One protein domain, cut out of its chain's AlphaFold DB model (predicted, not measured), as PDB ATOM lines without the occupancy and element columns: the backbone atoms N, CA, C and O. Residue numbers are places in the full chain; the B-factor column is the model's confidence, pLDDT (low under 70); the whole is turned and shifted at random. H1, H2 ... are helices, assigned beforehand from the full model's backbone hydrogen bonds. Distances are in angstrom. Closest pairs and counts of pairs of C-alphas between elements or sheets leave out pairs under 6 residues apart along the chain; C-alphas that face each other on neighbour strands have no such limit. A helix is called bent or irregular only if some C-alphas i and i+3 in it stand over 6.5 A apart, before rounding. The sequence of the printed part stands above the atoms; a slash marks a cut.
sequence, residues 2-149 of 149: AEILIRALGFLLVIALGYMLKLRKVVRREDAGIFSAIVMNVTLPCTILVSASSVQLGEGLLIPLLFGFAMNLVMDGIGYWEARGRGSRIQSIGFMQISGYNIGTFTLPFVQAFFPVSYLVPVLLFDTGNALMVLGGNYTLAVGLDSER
ATOM      1  N   ALA A   2      54.558  21.260  55.019       87.50
ATOM      2  CA  ALA A   2      53.465  20.993  55.968       87.50
ATOM      3  C   ALA A   2      52.171  20.499  55.289       87.50
ATOM      4  O   ALA A   2      51.567  19.538  55.747       87.50
ATOM      5  N   GLU A   3      51.791  21.091  54.153       85.50
ATOM      6  CA  GLU A   3      50.595  20.683  53.404       85.50
ATOM      7  C   GLU A   3      50.660  19.225  52.919       85.50
ATOM      8  O   GLU A   3      49.715  18.467  53.112       85.50
ATOM      9  N   ILE A   4      51.801  18.798  52.370       87.25
ATOM     10  CA  ILE A   4      52.021  17.411  51.925       87.25
ATOM     11  C   ILE A   4      51.893  16.451  53.114       87.25
ATOM     12  O   ILE A   4      51.244  15.414  53.001       87.25
ATOM     13  N   LEU A   5      52.458  16.814  54.269       89.50
ATOM     14  CA  LEU A   5      52.376  15.999  55.480       89.50
ATOM     15  C   LEU A   5      50.932  15.873  55.990       89.50
ATOM     16  O   LEU A   5      50.521  14.784  56.381       89.50
ATOM     17  N   ILE A   6      50.150  16.956  55.936       91.88
ATOM     18  CA  ILE A   6      48.727  16.947  56.303       91.88
ATOM     19  C   ILE A   6      47.933  16.037  55.361       91.88
ATOM     20  O   ILE A   6      47.147  15.218  55.832       91.88
ATOM     21  N   ARG A   7      48.161  16.124  54.044       88.00
ATOM     22  CA  ARG A   7      47.495  15.248  53.066       88.00
ATOM     23  C   ARG A   7      47.874  13.775  53.270       88.00
ATOM     24  O   ARG A   7      47.000  12.912  53.223       88.00
ATOM     25  N   ALA A   8      49.140  13.490  53.586       89.38
ATOM     26  CA  ALA A   8      49.626  12.146  53.906       89.38
ATOM     27  C   ALA A   8      48.998  11.576  55.178       89.38
ATOM     28  O   ALA A   8      48.488  10.456  55.161       89.38
ATOM     29  N   LEU A   9      48.963  12.359  56.257       92.25
ATOM     30  CA  LEU A   9      48.260  11.987  57.483       92.25
ATOM     31  C   LEU A   9      46.768  11.768  57.227       92.25
ATOM     32  O   LEU A   9      46.223  10.773  57.692       92.25
ATOM     33  N   GLY A  10      46.127  12.634  56.440       91.00
ATOM     34  CA  GLY A  10      44.734  12.467  56.030       91.00
ATOM     35  C   GLY A  10      44.491  11.125  55.336       91.00
ATOM     36  O   GLY A  10      43.596  10.386  55.737       91.00
ATOM     37  N   PHE A  11      45.336  10.758  54.368       88.12
ATOM     38  CA  PHE A  11      45.260   9.456  53.694       88.12
ATOM     39  C   PHE A  11      45.409   8.282  54.663       88.12
ATOM     40  O   PHE A  11      44.608   7.347  54.633       88.12
ATOM     41  N   LEU A  12      46.397   8.340  55.558       91.38
ATOM     42  CA  LEU A  12      46.622   7.292  56.554       91.38
ATOM     43  C   LEU A  12      45.440   7.164  57.522       91.38
ATOM     44  O   LEU A  12      45.043   6.048  57.849       91.38
ATOM     45  N   LEU A  13      44.844   8.282  57.942       94.44
ATOM     46  CA  LEU A  13      43.666   8.292  58.808       94.44
ATOM     47  C   LEU A  13      42.434   7.712  58.108       94.44
ATOM     48  O   LEU A  13      41.692   6.959  58.731       94.44
ATOM     49  N   VAL A  14      42.231   7.998  56.819       90.75
ATOM     50  CA  VAL A  14      41.140   7.400  56.028       90.75
ATOM     51  C   VAL A  14      41.325   5.886  55.894       90.75
ATOM     52  O   VAL A  14      40.375   5.130  56.105       90.75
ATOM     53  N   ILE A  15      42.548   5.419  55.620       90.00
ATOM     54  CA  ILE A  15      42.866   3.982  55.567       90.00
ATOM     55  C   ILE A  15      42.637   3.330  56.938       90.00
ATOM     56  O   ILE A  15      42.002   2.276  57.027       90.00
ATOM     57  N   ALA A  16      43.106   3.968  58.014       93.38
ATOM     58  CA  ALA A  16      42.913   3.492  59.378       93.38
ATOM     59  C   ALA A  16      41.424   3.411  59.741       93.38
ATOM     60  O   ALA A  16      40.984   2.402  60.288       93.38
ATOM     61  N   LEU A  17      40.629   4.419  59.371       93.31
ATOM     62  CA  LEU A  17      39.183   4.426  59.568       93.31
ATOM     63  C   LEU A  17      38.515   3.259  58.831       93.31
ATOM     64  O   LEU A  17      37.757   2.508  59.443       93.31
ATOM     65  N   GLY A  18      38.834   3.055  57.551       89.50
ATOM     66  CA  GLY A  18      38.326   1.918  56.778       89.50
ATOM     67  C   GLY A  18      38.672   0.574  57.426       89.50
ATOM     68  O   GLY A  18      37.825  -0.318  57.530       89.50
ATOM     69  N   TYR A  19      39.891   0.444  57.957       90.69
ATOM     70  CA  TYR A  19      40.315  -0.746  58.692       90.69
ATOM     71  C   TYR A  19      39.561  -0.924  60.022       90.69
ATOM     72  O   TYR A  19      39.131  -2.035  60.338       90.69
ATOM     73  N   MET A  20      39.319   0.151  60.779       93.69
ATOM     74  CA  MET A  20      38.514   0.109  62.008       93.69
ATOM     75  C   MET A  20      37.057  -0.290  61.738       93.69
ATOM     76  O   MET A  20      36.482  -1.072  62.499       93.69
ATOM     77  N   LEU A  21      36.460   0.194  60.646       91.19
ATOM     78  CA  LEU A  21      35.106  -0.188  60.232       91.19
ATOM     79  C   LEU A  21      35.024  -1.675  59.859       91.19
ATOM     80  O   LEU A  21      34.070  -2.358  60.244       91.19
ATOM     81  N   LYS A  22      36.059  -2.197  59.191       89.00
ATOM     82  CA  LYS A  22      36.211  -3.632  58.918       89.00
ATOM     83  C   LYS A  22      36.327  -4.448  60.213       89.00
ATOM     84  O   LYS A  22      35.651  -5.465  60.351       89.00
ATOM     85  N   LEU A  23      37.138  -4.004  61.179       89.62
ATOM     86  CA  LEU A  23      37.298  -4.654  62.493       89.62
ATOM     87  C   LEU A  23      35.978  -4.739  63.267       89.62
ATOM     88  O   LEU A  23      35.666  -5.775  63.852       89.62
ATOM     89  N   ARG A  24      35.173  -3.671  63.235       91.56
ATOM     90  CA  ARG A  24      33.855  -3.619  63.887       91.56
ATOM     91  C   ARG A  24      32.750  -4.348  63.112       91.56
ATOM     92  O   ARG A  24      31.599  -4.292  63.528       91.56
ATOM     93  N   LYS A  25      33.082  -5.033  62.006       86.62
ATOM     94  CA  LYS A  25      32.146  -5.740  61.109       86.62
ATOM     95  C   LYS A  25      31.028  -4.853  60.539       86.62
ATOM     96  O   LYS A  25      30.010  -5.380  60.101       86.62
ATOM     97  N   VAL A  26      31.230  -3.533  60.531       87.62
ATOM     98  CA  VAL A  26      30.319  -2.571  59.889       87.62
ATOM     99  C   VAL A  26      30.406  -2.716  58.372       87.62
ATOM    100  O   VAL A  26      29.397  -2.621  57.692       87.62
ATOM    101  N   VAL A  27      31.613  -2.985  57.867       84.75
ATOM    102  CA  VAL A  27      31.873  -3.288  56.458       84.75
ATOM    103  C   VAL A  27      32.330  -4.739  56.353       84.75
ATOM    104  O   VAL A  27      33.342  -5.132  56.947       84.75
ATOM    105  N   ARG A  28      31.575  -5.546  55.614       85.56
ATOM    106  CA  ARG A  28      31.861  -6.955  55.335       85.56
ATOM    107  C   ARG A  28      32.592  -7.109  54.003       85.56
ATOM    108  O   ARG A  28      32.694  -6.186  53.204       85.56
ATOM    109  N   ARG A  29      33.119  -8.313  53.746       80.50
ATOM    110  CA  ARG A  29      33.732  -8.639  52.443       80.50
ATOM    111  C   ARG A  29      32.737  -8.525  51.288       80.50
ATOM    112  O   ARG A  29      33.142  -8.157  50.196       80.50
ATOM    113  N   GLU A  30      31.472  -8.831  51.550       85.12
ATOM    114  CA  GLU A  30      30.362  -8.725  50.599       85.12
ATOM    115  C   GLU A  30      30.219  -7.280  50.081       85.12
ATOM    116  O   GLU A  30      30.094  -7.054  48.879       85.12
ATOM    117  N   ASP A  31      30.374  -6.297  50.974       86.25
ATOM    118  CA  ASP A  31      30.246  -4.872  50.653       86.25
ATOM    119  C   ASP A  31      31.404  -4.354  49.793       86.25
ATOM    120  O   ASP A  31      31.251  -3.371  49.069       86.25
ATOM    121  N   ALA A  32      32.566  -5.019  49.817       83.69
ATOM    122  CA  ALA A  32      33.713  -4.626  49.000       83.69
ATOM    123  C   ALA A  32      33.386  -4.653  47.497       83.69
ATOM    124  O   ALA A  32      33.891  -3.817  46.747       83.69
ATOM    125  N   GLY A  33      32.506  -5.566  47.068       86.31
ATOM    126  CA  GLY A  33      32.004  -5.604  45.695       86.31
ATOM    127  C   GLY A  33      31.178  -4.364  45.346       86.31
ATOM    128  O   GLY A  33      31.360  -3.793  44.274       86.31
ATOM    129  N   ILE A  34      30.341  -3.888  46.276       88.44
ATOM    130  CA  ILE A  34      29.540  -2.665  46.107       88.44
ATOM    131  C   ILE A  34      30.463  -1.448  45.998       88.44
ATOM    132  O   ILE A  34      30.327  -0.653  45.069       88.44
ATOM    133  N   PHE A  35      31.449  -1.325  46.892       87.25
ATOM    134  CA  PHE A  35      32.437  -0.245  46.819       87.25
ATOM    135  C   PHE A  35      33.230  -0.284  45.510       87.25
ATOM    136  O   PHE A  35      33.398   0.751  44.873       87.25
ATOM    137  N   SER A  36      33.670  -1.466  45.066       86.88
ATOM    138  CA  SER A  36      34.366  -1.620  43.786       86.88
ATOM    139  C   SER A  36      33.483  -1.218  42.602       86.88
ATOM    140  O   SER A  36      33.946  -0.496  41.722       86.88
ATOM    141  N   ALA A  37      32.200  -1.590  42.612       89.31
ATOM    142  CA  ALA A  37      31.250  -1.194  41.578       89.31
ATOM    143  C   ALA A  37      31.052   0.328  41.532       89.31
ATOM    144  O   ALA A  37      31.033   0.901  40.445       89.31
ATOM    145  N   ILE A  38      30.961   0.999  42.682       90.94
ATOM    146  CA  ILE A  38      30.898   2.467  42.743       90.94
ATOM    147  C   ILE A  38      32.189   3.076  42.192       90.94
ATOM    148  O   ILE A  38      32.140   4.019  41.398       90.94
ATOM    149  N   VAL A  39      33.344   2.527  42.580       88.81
ATOM    150  CA  VAL A  39      34.634   3.054  42.138       88.81
ATOM    151  C   VAL A  39      34.758   2.976  40.617       88.81
ATOM    152  O   VAL A  39      35.027   3.991  39.970       88.81
ATOM    153  N   MET A  40      34.484   1.794  40.062       87.44
ATOM    154  CA  MET A  40      34.629   1.491  38.640       87.44
ATOM    155  C   MET A  40      33.595   2.199  37.763       87.44
ATOM    156  O   MET A  40      33.945   2.675  36.690       87.44
ATOM    157  N   ASN A  41      32.340   2.304  38.211       89.56
ATOM    158  CA  ASN A  41      31.261   2.839  37.372       89.56
ATOM    159  C   ASN A  41      30.998   4.334  37.570       89.56
ATOM    160  O   ASN A  41      30.356   4.946  36.722       89.56
ATOM    161  N   VAL A  42      31.453   4.928  38.676       91.06
ATOM    162  CA  VAL A  42      31.154   6.332  38.999       91.06
ATOM    163  C   VAL A  42      32.433   7.136  39.175       91.06
ATOM    164  O   VAL A  42      32.687   8.066  38.413       91.06
ATOM    165  N   THR A  43      33.276   6.791  40.152       89.38
ATOM    166  CA  THR A  43      34.406   7.672  40.501       89.38
ATOM    167  C   THR A  43      35.511   7.693  39.447       89.38
ATOM    168  O   THR A  43      36.069   8.762  39.188       89.38
ATOM    169  N   LEU A  44      35.806   6.554  38.808       86.38
ATOM    170  CA  LEU A  44      36.807   6.478  37.743       86.38
ATOM    171  C   LEU A  44      36.360   7.245  36.485       86.38
ATOM    172  O   LEU A  44      37.115   8.115  36.049       86.38
ATOM    173  N   PRO A  45      35.138   7.052  35.945       87.00
ATOM    174  CA  PRO A  45      34.642   7.873  34.841       87.00
ATOM    175  C   PRO A  45      34.638   9.371  35.156       87.00
ATOM    176  O   PRO A  45      35.128  10.166  34.356       87.00
ATOM    177  N   CYS A  46      34.169   9.773  36.343       87.88
ATOM    178  CA  CYS A  46      34.202  11.178  36.754       87.88
ATOM    179  C   CYS A  46      35.633  11.729  36.820       87.88
ATOM    180  O   CYS A  46      35.878  12.851  36.386       87.88
ATOM    181  N   THR A  47      36.585  10.936  37.318       84.62
ATOM    182  CA  THR A  47      38.011  11.298  37.339       84.62
ATOM    183  C   THR A  47      38.537  11.569  35.936       84.62
ATOM    184  O   THR A  47      39.194  12.588  35.713       84.62
ATOM    185  N   ILE A  48      38.219  10.692  34.982       83.62
ATOM    186  CA  ILE A  48      38.626  10.856  33.586       83.62
ATOM    187  C   ILE A  48      38.020  12.144  33.016       83.62
ATOM    188  O   ILE A  48      38.753  12.948  32.450       83.62
ATOM    189  N   LEU A  49      36.730  12.407  33.239       85.75
ATOM    190  CA  LEU A  49      36.065  13.627  32.760       85.75
ATOM    191  C   LEU A  49      36.676  14.914  33.337       85.75
ATOM    192  O   LEU A  49      36.916  15.869  32.599       85.75
ATOM    193  N   VAL A  50      36.964  14.938  34.642       83.88
ATOM    194  CA  VAL A  50      37.611  16.085  35.303       83.88
ATOM    195  C   VAL A  50      39.032  16.286  34.789       83.88
ATOM    196  O   VAL A  50      39.465  17.417  34.590       83.88
ATOM    197  N   SER A  51      39.768  15.203  34.539       78.12
ATOM    198  CA  SER A  51      41.100  15.316  33.949       78.12
ATOM    199  C   SER A  51      41.034  15.823  32.505       78.12
ATOM    200  O   SER A  51      41.824  16.686  32.135       78.12
ATOM    201  N   ALA A  52      40.049  15.368  31.721       75.19
ATOM    202  CA  ALA A  52      39.875  15.711  30.314       75.19
ATOM    203  C   ALA A  52      39.565  17.200  30.106       75.19
ATOM    204  O   ALA A  52      40.066  17.800  29.160       75.19
ATOM    205  N   SER A  53      38.804  17.827  31.009       74.62
ATOM    206  CA  SER A  53      38.514  19.267  30.932       74.62
ATOM    207  C   SER A  53      39.747  20.151  31.153       74.62
ATOM    208  O   SER A  53      39.758  21.308  30.739       74.62
ATOM    209  N   SER A  54      40.801  19.606  31.769       65.75
ATOM    210  CA  SER A  54      42.088  20.282  31.961       65.75
ATOM    211  C   SER A  54      43.095  20.026  30.831       65.75
ATOM    212  O   SER A  54      44.208  20.555  30.866       65.75
ATOM    213  N   VAL A  55      42.727  19.222  29.823       66.38
ATOM    214  CA  VAL A  55      43.623  18.833  28.729       66.38
ATOM    215  C   VAL A  55      43.766  19.970  27.723       66.38
ATOM    216  O   VAL A  55      42.829  20.322  27.009       66.38
ATOM    217  N   GLN A  56      44.988  20.473  27.585       61.91
ATOM    218  CA  GLN A  56      45.429  21.136  26.362       61.91
ATOM    219  C   GLN A  56      46.056  20.058  25.478       61.91
ATOM    220  O   GLN A  56      47.099  19.500  25.822       61.91
ATOM    221  N   LEU A  57      45.378  19.704  24.380       59.81
ATOM    222  CA  LEU A  57      45.853  18.689  23.440       59.81
ATOM    223  C   LEU A  57      47.095  19.204  22.696       59.81
ATOM    224  O   LEU A  57      46.979  19.819  21.644       59.81
ATOM    225  N   GLY A  58      48.278  19.008  23.283       65.19
ATOM    226  CA  GLY A  58      49.573  19.349  22.694       65.19
ATOM    227  C   GLY A  58      50.328  18.122  22.172       65.19
ATOM    228  O   GLY A  58      50.053  16.987  22.557       65.19
ATOM    229  N   GLU A  59      51.340  18.353  21.338       60.41
ATOM    230  CA  GLU A  59      52.132  17.313  20.653       60.41
ATOM    231  C   GLU A  59      52.898  16.356  21.602       60.41
ATOM    232  O   GLU A  59      53.357  15.296  21.186       60.41
ATOM    233  N   GLY A  60      52.988  16.670  22.901       69.81
ATOM    234  CA  GLY A  60      53.663  15.848  23.916       69.81
ATOM    235  C   GLY A  60      52.849  14.683  24.502       69.81
ATOM    236  O   GLY A  60      53.389  13.918  25.297       69.81
ATOM    237  N   LEU A  61      51.570  14.515  24.142       74.56
ATOM    238  CA  LEU A  61      50.678  13.499  24.740       74.56
ATOM    239  C   LEU A  61      50.999  12.055  24.322       74.56
ATOM    240  O   LEU A  61      50.639  11.109  25.023       74.56
ATOM    241  N   LEU A  62      51.711  11.879  23.208       81.56
ATOM    242  CA  LEU A  62      52.199  10.574  22.754       81.56
ATOM    243  C   LEU A  62      53.324  10.027  23.641       81.56
ATOM    244  O   LEU A  62      53.480   8.813  23.752       81.56
ATOM    245  N   ILE A  63      54.089  10.905  24.299       88.69
ATOM    246  CA  ILE A  63      55.249  10.497  25.097       88.69
ATOM    247  C   ILE A  63      54.814   9.652  26.310       88.69
ATOM    248  O   ILE A  63      55.321   8.537  26.437       88.69
ATOM    249  N   PRO A  64      53.859  10.084  27.165       87.44
ATOM    250  CA  PRO A  64      53.380   9.260  28.277       87.44
ATOM    251  C   PRO A  64      52.781   7.923  27.832       87.44
ATOM    252  O   PRO A  64      52.995   6.915  28.499       87.44
ATOM    253  N   LEU A  65      52.074   7.903  26.698       88.94
ATOM    254  CA  LEU A  65      51.464   6.693  26.141       88.94
ATOM    255  C   LEU A  65      52.527   5.648  25.765       88.94
ATOM    256  O   LEU A  65      52.462   4.502  26.211       88.94
ATOM    257  N   LEU A  66      53.528   6.053  24.976       89.75
ATOM    258  CA  LEU A  66      54.635   5.180  24.574       89.75
ATOM    259  C   LEU A  66      55.481   4.755  25.775       89.75
ATOM    260  O   LEU A  66      55.951   3.621  25.834       89.75
ATOM    261  N   PHE A  67      55.649   5.645  26.752       91.06
ATOM    262  CA  PHE A  67      56.355   5.328  27.985       91.06
ATOM    263  C   PHE A  67      55.604   4.283  28.825       91.06
ATOM    264  O   PHE A  67      56.241   3.383  29.363       91.06
ATOM    265  N   GLY A  68      54.267   4.344  28.871       88.75
ATOM    266  CA  GLY A  68      53.404   3.320  29.476       88.75
ATOM    267  C   GLY A  68      53.617   1.943  28.876       88.75
ATOM    268  O   GLY A  68      53.854   0.972  29.592       88.75
ATOM    269  N   PHE A  69      53.629   1.886  27.549       88.50
ATOM    270  CA  PHE A  69      53.912   0.664  26.809       88.50
ATOM    271  C   PHE A  69      55.323   0.122  27.098       88.50
ATOM    272  O   PHE A  69      55.494  -1.047  27.440       88.50
ATOM    273  N   ALA A  70      56.346   0.978  27.000       90.69
ATOM    274  CA  ALA A  70      57.736   0.576  27.195       90.69
ATOM    275  C   ALA A  70      58.012   0.107  28.631       90.69
ATOM    276  O   ALA A  70      58.679  -0.903  28.836       90.69
ATOM    277  N   MET A  71      57.483   0.813  29.633       90.44
ATOM    278  CA  MET A  71      57.663   0.439  31.036       90.44
ATOM    279  C   MET A  71      56.904  -0.833  31.394       90.44
ATOM    280  O   MET A  71      57.392  -1.614  32.208       90.44
ATOM    281  N   ASN A  72      55.741  -1.079  30.786       90.00
ATOM    282  CA  ASN A  72      55.049  -2.355  30.932       90.00
ATOM    283  C   ASN A  72      55.949  -3.523  30.480       90.00
ATOM    284  O   ASN A  72      56.210  -4.408  31.292       90.00
ATOM    285  N   LEU A  73      56.554  -3.443  29.286       87.25
ATOM    286  CA  LEU A  73      57.507  -4.451  28.788       87.25
ATOM    287  C   LEU A  73      58.718  -4.660  29.710       87.25
ATOM    288  O   LEU A  73      59.204  -5.780  29.870       87.25
ATOM    289  N   VAL A  74      59.227  -3.586  30.316       89.81
ATOM    290  CA  VAL A  74      60.335  -3.683  31.276       89.81
ATOM    291  C   VAL A  74      59.904  -4.459  32.521       89.81
ATOM    292  O   VAL A  74      60.620  -5.367  32.947       89.81
ATOM    293  N   MET A  75      58.740  -4.141  33.096       88.62
ATOM    294  CA  MET A  75      58.223  -4.847  34.276       88.62
ATOM    295  C   MET A  75      57.879  -6.301  33.979       88.62
ATOM    296  O   MET A  75      58.179  -7.174  34.787       88.62
ATOM    297  N   ASP A  76      57.327  -6.569  32.807       84.94
ATOM    298  CA  ASP A  76      57.098  -7.908  32.278       84.94
ATOM    299  C   ASP A  76      58.393  -8.732  32.230       84.94
ATOM    300  O   ASP A  76      58.449  -9.862  32.722       84.94
ATOM    301  N   GLY A  77      59.478  -8.137  31.720       84.00
ATOM    302  CA  GLY A  77      60.805  -8.755  31.724       84.00
ATOM    303  C   GLY A  77      61.322  -9.053  33.137       84.00
ATOM    304  O   GLY A  77      61.879 -10.125  33.382       84.00
ATOM    305  N   ILE A  78      61.096  -8.138  34.086       86.69
ATOM    306  CA  ILE A  78      61.454  -8.334  35.500       86.69
ATOM    307  C   ILE A  78      60.628  -9.470  36.118       86.69
ATOM    308  O   ILE A  78      61.196 -10.339  36.777       86.69
ATOM    309  N   GLY A  79      59.315  -9.507  35.873       83.81
ATOM    310  CA  GLY A  79      58.421 -10.556  36.367       83.81
ATOM    311  C   GLY A  79      58.790 -11.937  35.833       83.81
ATOM    312  O   GLY A  79      58.833 -12.910  36.589       83.81
ATOM    313  N   TYR A  80      59.151 -12.022  34.550       80.25
ATOM    314  CA  TYR A  80      59.670 -13.253  33.958       80.25
ATOM    315  C   TYR A  80      60.981 -13.702  34.621       80.25
ATOM    316  O   TYR A  80      61.153 -14.883  34.939       80.25
ATOM    317  N   TRP A  81      61.903 -12.766  34.866       84.06
ATOM    318  CA  TRP A  81      63.181 -13.075  35.500       84.06
ATOM    319  C   TRP A  81      63.024 -13.526  36.960       84.06
ATOM    320  O   TRP A  81      63.648 -14.509  37.359       84.06
ATOM    321  N   GLU A  82      62.160 -12.870  37.738       84.38
ATOM    322  CA  GLU A  82      61.886 -13.220  39.142       84.38
ATOM    323  C   GLU A  82      61.210 -14.593  39.273       84.38
ATOM    324  O   GLU A  82      61.514 -15.372  40.180       84.38
ATOM    325  N   ALA A  83      60.335 -14.936  38.326       80.75
ATOM    326  CA  ALA A  83      59.656 -16.224  38.286       80.75
ATOM    327  C   ALA A  83      60.473 -17.332  37.586       80.75
ATOM    328  O   ALA A  83      59.985 -18.459  37.411       80.75
ATOM    329  N   ARG A  84      61.730 -17.071  37.199       77.06
ATOM    330  CA  ARG A  84      62.600 -18.064  36.553       77.06
ATOM    331  C   ARG A  84      62.758 -19.301  37.447       77.06
ATOM    332  O   ARG A  84      63.162 -19.212  38.601       77.06
ATOM    333  N   GLY A  85      62.407 -20.472  36.911       73.81
ATOM    334  CA  GLY A  85      62.486 -21.752  37.630       73.81
ATOM    335  C   GLY A  85      61.279 -22.100  38.514       73.81
ATOM    336  O   GLY A  85      61.267 -23.185  39.085       73.81
ATOM    337  N   ARG A  86      60.245 -21.247  38.598       79.25
ATOM    338  CA  ARG A  86      59.021 -21.506  39.393       79.25
ATOM    339  C   ARG A  86      57.885 -22.194  38.614       79.25
ATOM    340  O   ARG A  86      56.804 -22.391  39.157       79.25
ATOM    341  N   GLY A  87      58.135 -22.602  37.367       77.31
ATOM    342  CA  GLY A  87      57.158 -23.244  36.477       77.31
ATOM    343  C   GLY A  87      56.353 -22.245  35.637       77.31
ATOM    344  O   GLY A  87      56.078 -21.134  36.088       77.31
ATOM    345  N   SER A  88      55.978 -22.653  34.418       73.94
ATOM    346  CA  SER A  88      55.391 -21.764  33.397       73.94
ATOM    347  C   SER A  88      54.132 -21.029  33.883       73.94
ATOM    348  O   SER A  88      54.066 -19.807  33.831       73.94
ATOM    349  N   ARG A  89      53.195 -21.731  34.530       77.25
ATOM    350  CA  ARG A  89      51.980 -21.106  35.077       77.25
ATOM    351  C   ARG A  89      52.254 -19.977  36.081       77.25
ATOM    352  O   ARG A  89      51.557 -18.967  36.074       77.25
ATOM    353  N   ILE A  90      53.240 -20.141  36.967       79.00
ATOM    354  CA  ILE A  90      53.599 -19.099  37.947       79.00
ATOM    355  C   ILE A  90      54.291 -17.929  37.241       79.00
ATOM    356  O   ILE A  90      54.062 -16.782  37.617       79.00
ATOM    357  N   GLN A  91      55.076 -18.204  36.196       76.81
ATOM    358  CA  GLN A  91      55.683 -17.173  35.353       76.81
ATOM    359  C   GLN A  91      54.618 -16.339  34.649       76.81
ATOM    360  O   GLN A  91      54.628 -15.123  34.800       76.81
ATOM    361  N   SER A  92      53.649 -16.972  33.990       75.88
ATOM    362  CA  SER A  92      52.550 -16.284  33.306       75.88
ATOM    363  C   SER A  92      51.702 -15.430  34.260       75.88
ATOM    364  O   SER A  92      51.315 -14.314  33.920       75.88
ATOM    365  N   ILE A  93      51.445 -15.909  35.484       78.06
ATOM    366  CA  ILE A  93      50.713 -15.136  36.502       78.06
ATOM    367  C   ILE A  93      51.549 -13.961  37.028       78.06
ATOM    368  O   ILE A  93      51.028 -12.854  37.148       78.06
ATOM    369  N   GLY A  94      52.823 -14.187  37.363       74.31
ATOM    370  CA  GLY A  94      53.714 -13.143  37.881       74.31
ATOM    371  C   GLY A  94      53.949 -12.031  36.862       74.31
ATOM    372  O   GLY A  94      53.876 -10.853  37.205       74.31
ATOM    373  N   PHE A  95      54.120 -12.422  35.602       75.00
ATOM    374  CA  PHE A  95      54.230 -11.544  34.446       75.00
ATOM    375  C   PHE A  95      53.031 -10.590  34.335       75.00
ATOM    376  O   PHE A  95      53.210  -9.379  34.337       75.00
ATOM    377  N   MET A  96      51.797 -11.106  34.354       77.19
ATOM    378  CA  MET A  96      50.600 -10.259  34.242       77.19
ATOM    379  C   MET A  96      50.339  -9.382  35.476       77.19
ATOM    380  O   MET A  96      49.741  -8.315  35.357       77.19
ATOM    381  N   GLN A  97      50.729  -9.826  36.675       82.06
ATOM    382  CA  GLN A  97      50.432  -9.074  37.897       82.06
ATOM    383  C   GLN A  97      51.401  -7.921  38.159       82.06
ATOM    384  O   GLN A  97      50.971  -6.885  38.669       82.06
ATOM    385  N   ILE A  98      52.687  -8.069  37.824       81.50
ATOM    386  CA  ILE A  98      53.696  -7.051  38.145       81.50
ATOM    387  C   ILE A  98      53.544  -5.789  37.285       81.50
ATOM    388  O   ILE A  98      53.723  -4.675  37.774       81.50
ATOM    389  N   SER A  99      53.149  -5.953  36.024       81.69
ATOM    390  CA  SER A  99      53.005  -4.875  35.045       81.69
ATOM    391  C   SER A  99      51.621  -4.224  35.046       81.69
ATOM    392  O   SER A  99      51.388  -3.253  34.336       81.69
ATOM    393  N   GLY A 100      50.695  -4.696  35.885       78.44
ATOM    394  CA  GLY A 100      49.369  -4.096  36.017       78.44
ATOM    395  C   GLY A 100      49.375  -2.705  36.663       78.44
ATOM    396  O   GLY A 100      48.452  -1.933  36.413       78.44
ATOM    397  N   TYR A 101      50.378  -2.379  37.495       82.12
ATOM    398  CA  TYR A 101      50.570  -1.123  38.261       82.12
ATOM    399  C   TYR A 101      49.414  -0.657  39.171       82.12
ATOM    400  O   TYR A 101      49.619   0.186  40.041       82.12
ATOM    401  N   ASN A 102      48.205  -1.190  38.996       85.25
ATOM    402  CA  ASN A 102      46.983  -0.808  39.689       85.25
ATOM    403  C   ASN A 102      46.714   0.710  39.655       85.25
ATOM    404  O   ASN A 102      46.326   1.311  40.661       85.25
ATOM    405  N   ILE A 103      46.937   1.345  38.496       87.50
ATOM    406  CA  ILE A 103      46.880   2.809  38.391       87.50
ATOM    407  C   ILE A 103      45.495   3.340  38.740       87.50
ATOM    408  O   ILE A 103      45.395   4.251  39.559       87.50
ATOM    409  N   GLY A 104      44.441   2.717  38.209       82.50
ATOM    410  CA  GLY A 104      43.058   3.086  38.501       82.50
ATOM    411  C   GLY A 104      42.735   3.142  39.999       82.50
ATOM    412  O   GLY A 104      42.223   4.144  40.491       82.50
ATOM    413  N   THR A 105      43.051   2.081  40.748       80.25
ATOM    414  CA  THR A 105      42.599   1.953  42.147       80.25
ATOM    415  C   THR A 105      43.572   2.548  43.159       80.25
ATOM    416  O   THR A 105      43.149   2.912  44.254       80.25
ATOM    417  N   PHE A 106      44.868   2.630  42.840       82.31
ATOM    418  CA  PHE A 106      45.895   3.043  43.800       82.31
ATOM    419  C   PHE A 106      46.617   4.328  43.393       82.31
ATOM    420  O   PHE A 106      46.634   5.298  44.154       82.31
ATOM    421  N   THR A 107      47.182   4.370  42.187       87.88
ATOM    422  CA  THR A 107      48.005   5.508  41.752       87.88
ATOM    423  C   THR A 107      47.169   6.763  41.519       87.88
ATOM    424  O   THR A 107      47.580   7.841  41.936       87.88
ATOM    425  N   LEU A 108      45.986   6.656  40.905       87.56
ATOM    426  CA  LEU A 108      45.136   7.815  40.616       87.56
ATOM    427  C   LEU A 108      44.672   8.546  41.885       87.56
ATOM    428  O   LEU A 108      44.914   9.752  41.956       87.56
ATOM    429  N   PRO A 109      44.090   7.884  42.909       85.44
ATOM    430  CA  PRO A 109      43.736   8.559  44.159       85.44
ATOM    431  C   PRO A 109      44.933   9.238  44.827       85.44
ATOM    432  O   PRO A 109      44.802  10.337  45.364       85.44
ATOM    433  N   PHE A 110      46.114   8.616  44.764       86.75
ATOM    434  CA  PHE A 110      47.340   9.208  45.287       86.75
ATOM    435  C   PHE A 110      47.741  10.462  44.498       86.75
ATOM    436  O   PHE A 110      47.975  11.518  45.083       86.75
ATOM    437  N   VAL A 111      47.769  10.400  43.167       89.56
ATOM    438  CA  VAL A 111      48.131  11.559  42.337       89.56
ATOM    439  C   VAL A 111      47.140  12.707  42.544       89.56
ATOM    440  O   VAL A 111      47.567  13.838  42.759       89.56
ATOM    441  N   GLN A 112      45.837  12.417  42.583       86.12
ATOM    442  CA  GLN A 112      44.790  13.401  42.879       86.12
ATOM    443  C   GLN A 112      44.978  14.077  44.237       86.12
ATOM    444  O   GLN A 112      44.690  15.262  44.400       86.12
ATOM    445  N   ALA A 113      45.451  13.320  45.222       86.19
ATOM    446  CA  ALA A 113      45.644  13.820  46.565       86.19
ATOM    447  C   ALA A 113      46.863  14.720  46.700       86.19
ATOM    448  O   ALA A 113      46.802  15.689  47.447       86.19
ATOM    449  N   PHE A 114      47.974  14.428  46.024       87.44
ATOM    450  CA  PHE A 114      49.246  15.117  46.277       87.44
ATOM    451  C   PHE A 114      49.671  16.085  45.176       87.44
ATOM    452  O   PHE A 114      50.462  16.986  45.452       87.44
ATOM    453  N   PHE A 115      49.144  15.939  43.961       87.12
ATOM    454  CA  PHE A 115      49.600  16.683  42.791       87.12
ATOM    455  C   PHE A 115      48.490  17.556  42.193       87.12
ATOM    456  O   PHE A 115      47.302  17.322  42.429       87.12
ATOM    457  N   PRO A 116      48.854  18.588  41.411       85.94
ATOM    458  CA  PRO A 116      47.889  19.352  40.633       85.94
ATOM    459  C   PRO A 116      47.123  18.469  39.641       85.94
ATOM    460  O   PRO A 116      47.672  17.515  39.090       85.94
ATOM    461  N   VAL A 117      45.878  18.848  39.335       81.81
ATOM    462  CA  VAL A 117      44.986  18.121  38.406       81.81
ATOM    463  C   VAL A 117      45.624  17.901  37.025       81.81
ATOM    464  O   VAL A 117      45.378  16.875  36.395       81.81
ATOM    465  N   SER A 118      46.515  18.795  36.584       82.56
ATOM    466  CA  SER A 118      47.246  18.664  35.315       82.56
ATOM    467  C   SER A 118      48.112  17.399  35.214       82.56
ATOM    468  O   SER A 118      48.395  16.949  34.107       82.56
ATOM    469  N   TYR A 119      48.499  16.790  36.339       85.38
ATOM    470  CA  TYR A 119      49.284  15.550  36.375       85.38
ATOM    471  C   TYR A 119      48.426  14.301  36.125       85.38
ATOM    472  O   TYR A 119      48.970  13.237  35.842       85.38
ATOM    473  N   LEU A 120      47.093  14.408  36.180       86.44
ATOM    474  CA  LEU A 120      46.205  13.272  35.919       86.44
ATOM    475  C   LEU A 120      46.235  12.848  34.454       86.44
ATOM    476  O   LEU A 120      46.228  11.660  34.164       86.44
ATOM    477  N   VAL A 121      46.322  13.812  33.537       85.94
ATOM    478  CA  VAL A 121      46.339  13.565  32.091       85.94
ATOM    479  C   VAL A 121      47.501  12.654  31.668       85.94
ATOM    480  O   VAL A 121      47.231  11.607  31.077       85.94
ATOM    481  N   PRO A 122      48.780  12.963  31.970       87.69
ATOM    482  CA  PRO A 122      49.884  12.082  31.595       87.69
ATOM    483  C   PRO A 122      49.817  10.715  32.289       87.69
ATOM    484  O   PRO A 122      50.182   9.719  31.672       87.69
ATOM    485  N   VAL A 123      49.315  10.635  33.529       89.88
ATOM    486  CA  VAL A 123      49.150   9.357  34.250       89.88
ATOM    487  C   VAL A 123      48.078   8.483  33.599       89.88
ATOM    488  O   VAL A 123      48.293   7.289  33.424       89.88
ATOM    489  N   LEU A 124      46.952   9.066  33.185       88.50
ATOM    490  CA  LEU A 124      45.892   8.347  32.474       88.50
ATOM    491  C   LEU A 124      46.328   7.914  31.072       88.50
ATOM    492  O   LEU A 124      45.965   6.830  30.626       88.50
ATOM    493  N   LEU A 125      47.134   8.720  30.379       89.19
ATOM    494  CA  LEU A 125      47.708   8.337  29.085       89.19
ATOM    495  C   LEU A 125      48.727   7.211  29.222       89.19
ATOM    496  O   LEU A 125      48.707   6.275  28.427       89.19
ATOM    497  N   PHE A 126      49.569   7.263  30.253       90.69
ATOM    498  CA  PHE A 126      50.436   6.144  30.607       90.69
ATOM    499  C   PHE A 126      49.608   4.882  30.883       90.69
ATOM    500  O   PHE A 126      49.903   3.830  30.319       90.69
ATOM    501  N   ASP A 127      48.542   4.988  31.683       89.62
ATOM    502  CA  ASP A 127      47.661   3.855  31.993       89.62
ATOM    503  C   ASP A 127      46.931   3.328  30.755       89.62
ATOM    504  O   ASP A 127      46.741   2.128  30.607       89.62
ATOM    505  N   THR A 128      46.595   4.203  29.808       88.94
ATOM    506  CA  THR A 128      46.013   3.802  28.520       88.94
ATOM    507  C   THR A 128      46.999   2.947  27.720       88.94
ATOM    508  O   THR A 128      46.622   1.900  27.195       88.94
ATOM    509  N   GLY A 129      48.274   3.344  27.661       88.00
ATOM    510  CA  GLY A 129      49.324   2.564  26.997       88.00
ATOM    511  C   GLY A 129      49.591   1.234  27.703       88.00
ATOM    512  O   GLY A 129      49.723   0.194  27.059       88.00
ATOM    513  N   ASN A 130      49.587   1.260  29.036       90.38
ATOM    514  CA  ASN A 130      49.695   0.077  29.879       90.38
ATOM    515  C   ASN A 130      48.522  -0.900  29.669       90.38
ATOM    516  O   ASN A 130      48.736  -2.094  29.499       90.38
ATOM    517  N   ALA A 131      47.282  -0.407  29.623       87.38
ATOM    518  CA  ALA A 131      46.084  -1.224  29.451       87.38
ATOM    519  C   ALA A 131      46.066  -1.961  28.106       87.38
ATOM    520  O   ALA A 131      45.634  -3.112  28.052       87.38
ATOM    521  N   LEU A 132      46.578  -1.342  27.034       87.06
ATOM    522  CA  LEU A 132      46.737  -2.005  25.734       87.06
ATOM    523  C   LEU A 132      47.676  -3.217  25.822       87.06
ATOM    524  O   LEU A 132      47.384  -4.267  25.246       87.06
ATOM    525  N   MET A 133      48.771  -3.091  26.575       87.75
ATOM    526  CA  MET A 133      49.672  -4.210  26.840       87.75
ATOM    527  C   MET A 133      49.002  -5.260  27.719       87.75
ATOM    528  O   MET A 133      48.892  -6.403  27.299       87.75
ATOM    529  N   VAL A 134      48.449  -4.886  28.871       83.12
ATOM    530  CA  VAL A 134      47.834  -5.844  29.804       83.12
ATOM    531  C   VAL A 134      46.695  -6.646  29.153       83.12
ATOM    532  O   VAL A 134      46.624  -7.860  29.341       83.12
ATOM    533  N   LEU A 135      45.821  -6.000  28.372       80.62
ATOM    534  CA  LEU A 135      44.666  -6.653  27.743       80.62
ATOM    535  C   LEU A 135      45.032  -7.485  26.506       80.62
ATOM    536  O   LEU A 135      44.383  -8.494  26.243       80.62
ATOM    537  N   GLY A 136      46.031  -7.058  25.732       79.81
ATOM    538  CA  GLY A 136      46.420  -7.712  24.480       79.81
ATOM    539  C   GLY A 136      47.785  -8.384  24.565       79.81
ATOM    540  O   GLY A 136      47.889  -9.610  24.521       79.81
ATOM    541  N   GLY A 137      48.839  -7.578  24.692       80.56
ATOM    542  CA  GLY A 137      50.230  -8.039  24.697       80.56
ATOM    543  C   GLY A 137      50.501  -9.086  25.776       80.56
ATOM    544  O   GLY A 137      50.867 -10.218  25.472       80.56
ATOM    545  N   ASN A 138      50.240  -8.757  27.032       81.88
ATOM    546  CA  ASN A 138      50.663  -9.569  28.164       81.88
ATOM    547  C   ASN A 138      49.877 -10.862  28.240       81.88
ATOM    548  O   ASN A 138      50.439 -11.909  28.545       81.88
ATOM    549  N   TYR A 139      48.592 -10.795  27.898       79.81
ATOM    550  CA  TYR A 139      47.753 -11.971  27.769       79.81
ATOM    551  C   TYR A 139      48.295 -12.928  26.697       79.81
ATOM    552  O   TYR A 139      48.468 -14.115  26.966       79.81
ATOM    553  N   THR A 140      48.634 -12.424  25.503       82.88
ATOM    554  CA  THR A 140      49.187 -13.271  24.427       82.88
ATOM    555  C   THR A 140      50.552 -13.864  24.784       82.88
ATOM    556  O   THR A 140      50.775 -15.051  24.548       82.88
ATOM    557  N   LEU A 141      51.436 -13.090  25.421       78.81
ATOM    558  CA  LEU A 141      52.743 -13.565  25.888       78.81
ATOM    559  C   LEU A 141      52.608 -14.616  27.001       78.81
ATOM    560  O   LEU A 141      53.283 -15.643  26.969       78.81
ATOM    561  N   ALA A 142      51.692 -14.402  27.946       79.25
ATOM    562  CA  ALA A 142      51.400 -15.337  29.029       79.25
ATOM    563  C   ALA A 142      50.824 -16.670  28.523       79.25
ATOM    564  O   ALA A 142      51.182 -17.723  29.053       79.25
ATOM    565  N   VAL A 143      49.960 -16.634  27.500       79.12
ATOM    566  CA  VAL A 143      49.425 -17.837  26.836       79.12
ATOM    567  C   VAL A 143      50.514 -18.562  26.044       79.12
ATOM    568  O   VAL A 143      50.588 -19.785  26.109       79.12
ATOM    569  N   GLY A 144      51.389 -17.834  25.343       77.19
ATOM    570  CA  GLY A 144      52.527 -18.431  24.635       77.19
ATOM    571  C   GLY A 144      53.456 -19.211  25.570       77.19
ATOM    572  O   GLY A 144      53.827 -20.339  25.265       77.19
ATOM    573  N   LEU A 145      53.744 -18.658  26.751       71.38
ATOM    574  CA  LEU A 145      54.542 -19.322  27.786       71.38
ATOM    575  C   LEU A 145      53.882 -20.601  28.331       71.38
ATOM    576  O   LEU A 145      54.582 -21.568  28.644       71.38
ATOM    577  N   ASP A 146      52.552 -20.624  28.454       65.50
ATOM    578  CA  ASP A 146      51.801 -21.794  28.942       65.50
ATOM    579  C   ASP A 146      51.639 -22.872  27.849       65.50
ATOM    580  O   ASP A 146      51.560 -24.057  28.163       65.50
ATOM    581  N   SER A 147      51.655 -22.470  26.569       58.59
ATOM    582  CA  SER A 147      51.502 -23.339  25.391       58.59
ATOM    583  C   SER A 147      52.798 -23.998  24.892       58.59
ATOM    584  O   SER A 147      52.717 -24.879  24.039       58.59
ATOM    585  N   GLU A 148      53.988 -23.616  25.371       54.44
ATOM    586  CA  GLU A 148      55.263 -24.288  25.033       54.44
ATOM    587  C   GLU A 148      55.444 -25.664  25.735       54.44
ATOM    588  O   GLU A 148      56.563 -26.117  25.995       54.44
ATOM    589  N   ARG A 149      54.342 -26.363  26.039       46.06
ATOM    590  CA  ARG A 149      54.297 -27.751  26.526       46.06
ATOM    591  C   ARG A 149      53.180 -28.531  25.849       46.06
ATOM    592  O   ARG A 149      53.389 -29.752  25.681       46.06
TER     593      ARG A 149
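What this domain is: This is residues 2 to 149 of the 149 residues of an uncharacterized protein of Streptococcus ruminantium (UniProt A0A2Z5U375). Look first at H6, the longest helix, bent but nearly straight: H3 crosses its first arm, H5 folds back beside that arm, and H4 runs beside its second arm. H1 and H2 make an open V whose joined end sticks out at residues 20 to 25 and 28 to 35. The 148 printed residues include six named helices, H1 to H6 in order, and no named strand: all helix. The whole is loose, radius of gyration of the C-alphas 18.4 A, spanning 51 by 48 by 31 A.

Where its parts are: Find C-alpha 117 at (44.986, 18.121, 38.406), where H6, residues 117 to 147, begins. Assigned as one helix by its hydrogen bonds, it is bent, C-alphas 135 and 138 being 6.7 A apart, into H6a, residues 117 to 135, 27.0 A long, and H6b, residues 138 to 147. H2, residues 29 to 53, likewise one helix by hydrogen bonds, is bent, C-alphas 41 and 44 being 6.6 A apart, into H2a, residues 29 to 41, and H2b, residues 44 to 53. H3, residues 59 to 82, 37.0 A, is irregular, with C-alphas 59 and 62 7.1 A apart. H4 is residues 88 to 98; H5, residues 103 to 114, is only just irregular, C-alphas 105 and 108 being 6.6 A apart. H1, residues 2 to 23, runs 31.0 A from C-alpha 2 at (53.465, 20.993, 55.968).

How they stand to each other: Start at the hub, H6, touching four helices. H3 touches H6a at a steep tilt of 49 degrees, closest C-alphas Gly 68 and Phe 126, 4.3 A. H4 touches H6b, opposite ways at a shallow 9 degrees, Ser 92 and Ala 142 closest with C-alphas 4.5 A apart. H5 and H6a, a hairpin, touch at C-alphas Ile 103 and Asp 127, 6.5 A. H2b touches H6a, closest C-alphas Ser 51 and Val 121, 5.8 A; H2a is near H5. H1 and H5 only just touch, with 3 pairs of C-alphas within 8 A, closest Ile 4 and Phe 114, 6.7 A. The packing is mostly crossed, only just: 2 of 6 touching pairs with a tilt are shallow. Every O i to N i+4 pair is within hydrogen-bond range in H1, H2b, H4 and H6b; H2a has 7 of 9, H3 17 of 20, H5 6 of 8, H6a 13 of 15.

The domain as a whole: The farthest C-alphas, Ala 2 and Arg 149, are 57.0 A apart. The printed part has no cut, and its five links are tight. Low confidence, under 70, marks residues 54 to 60 and 146 to 149.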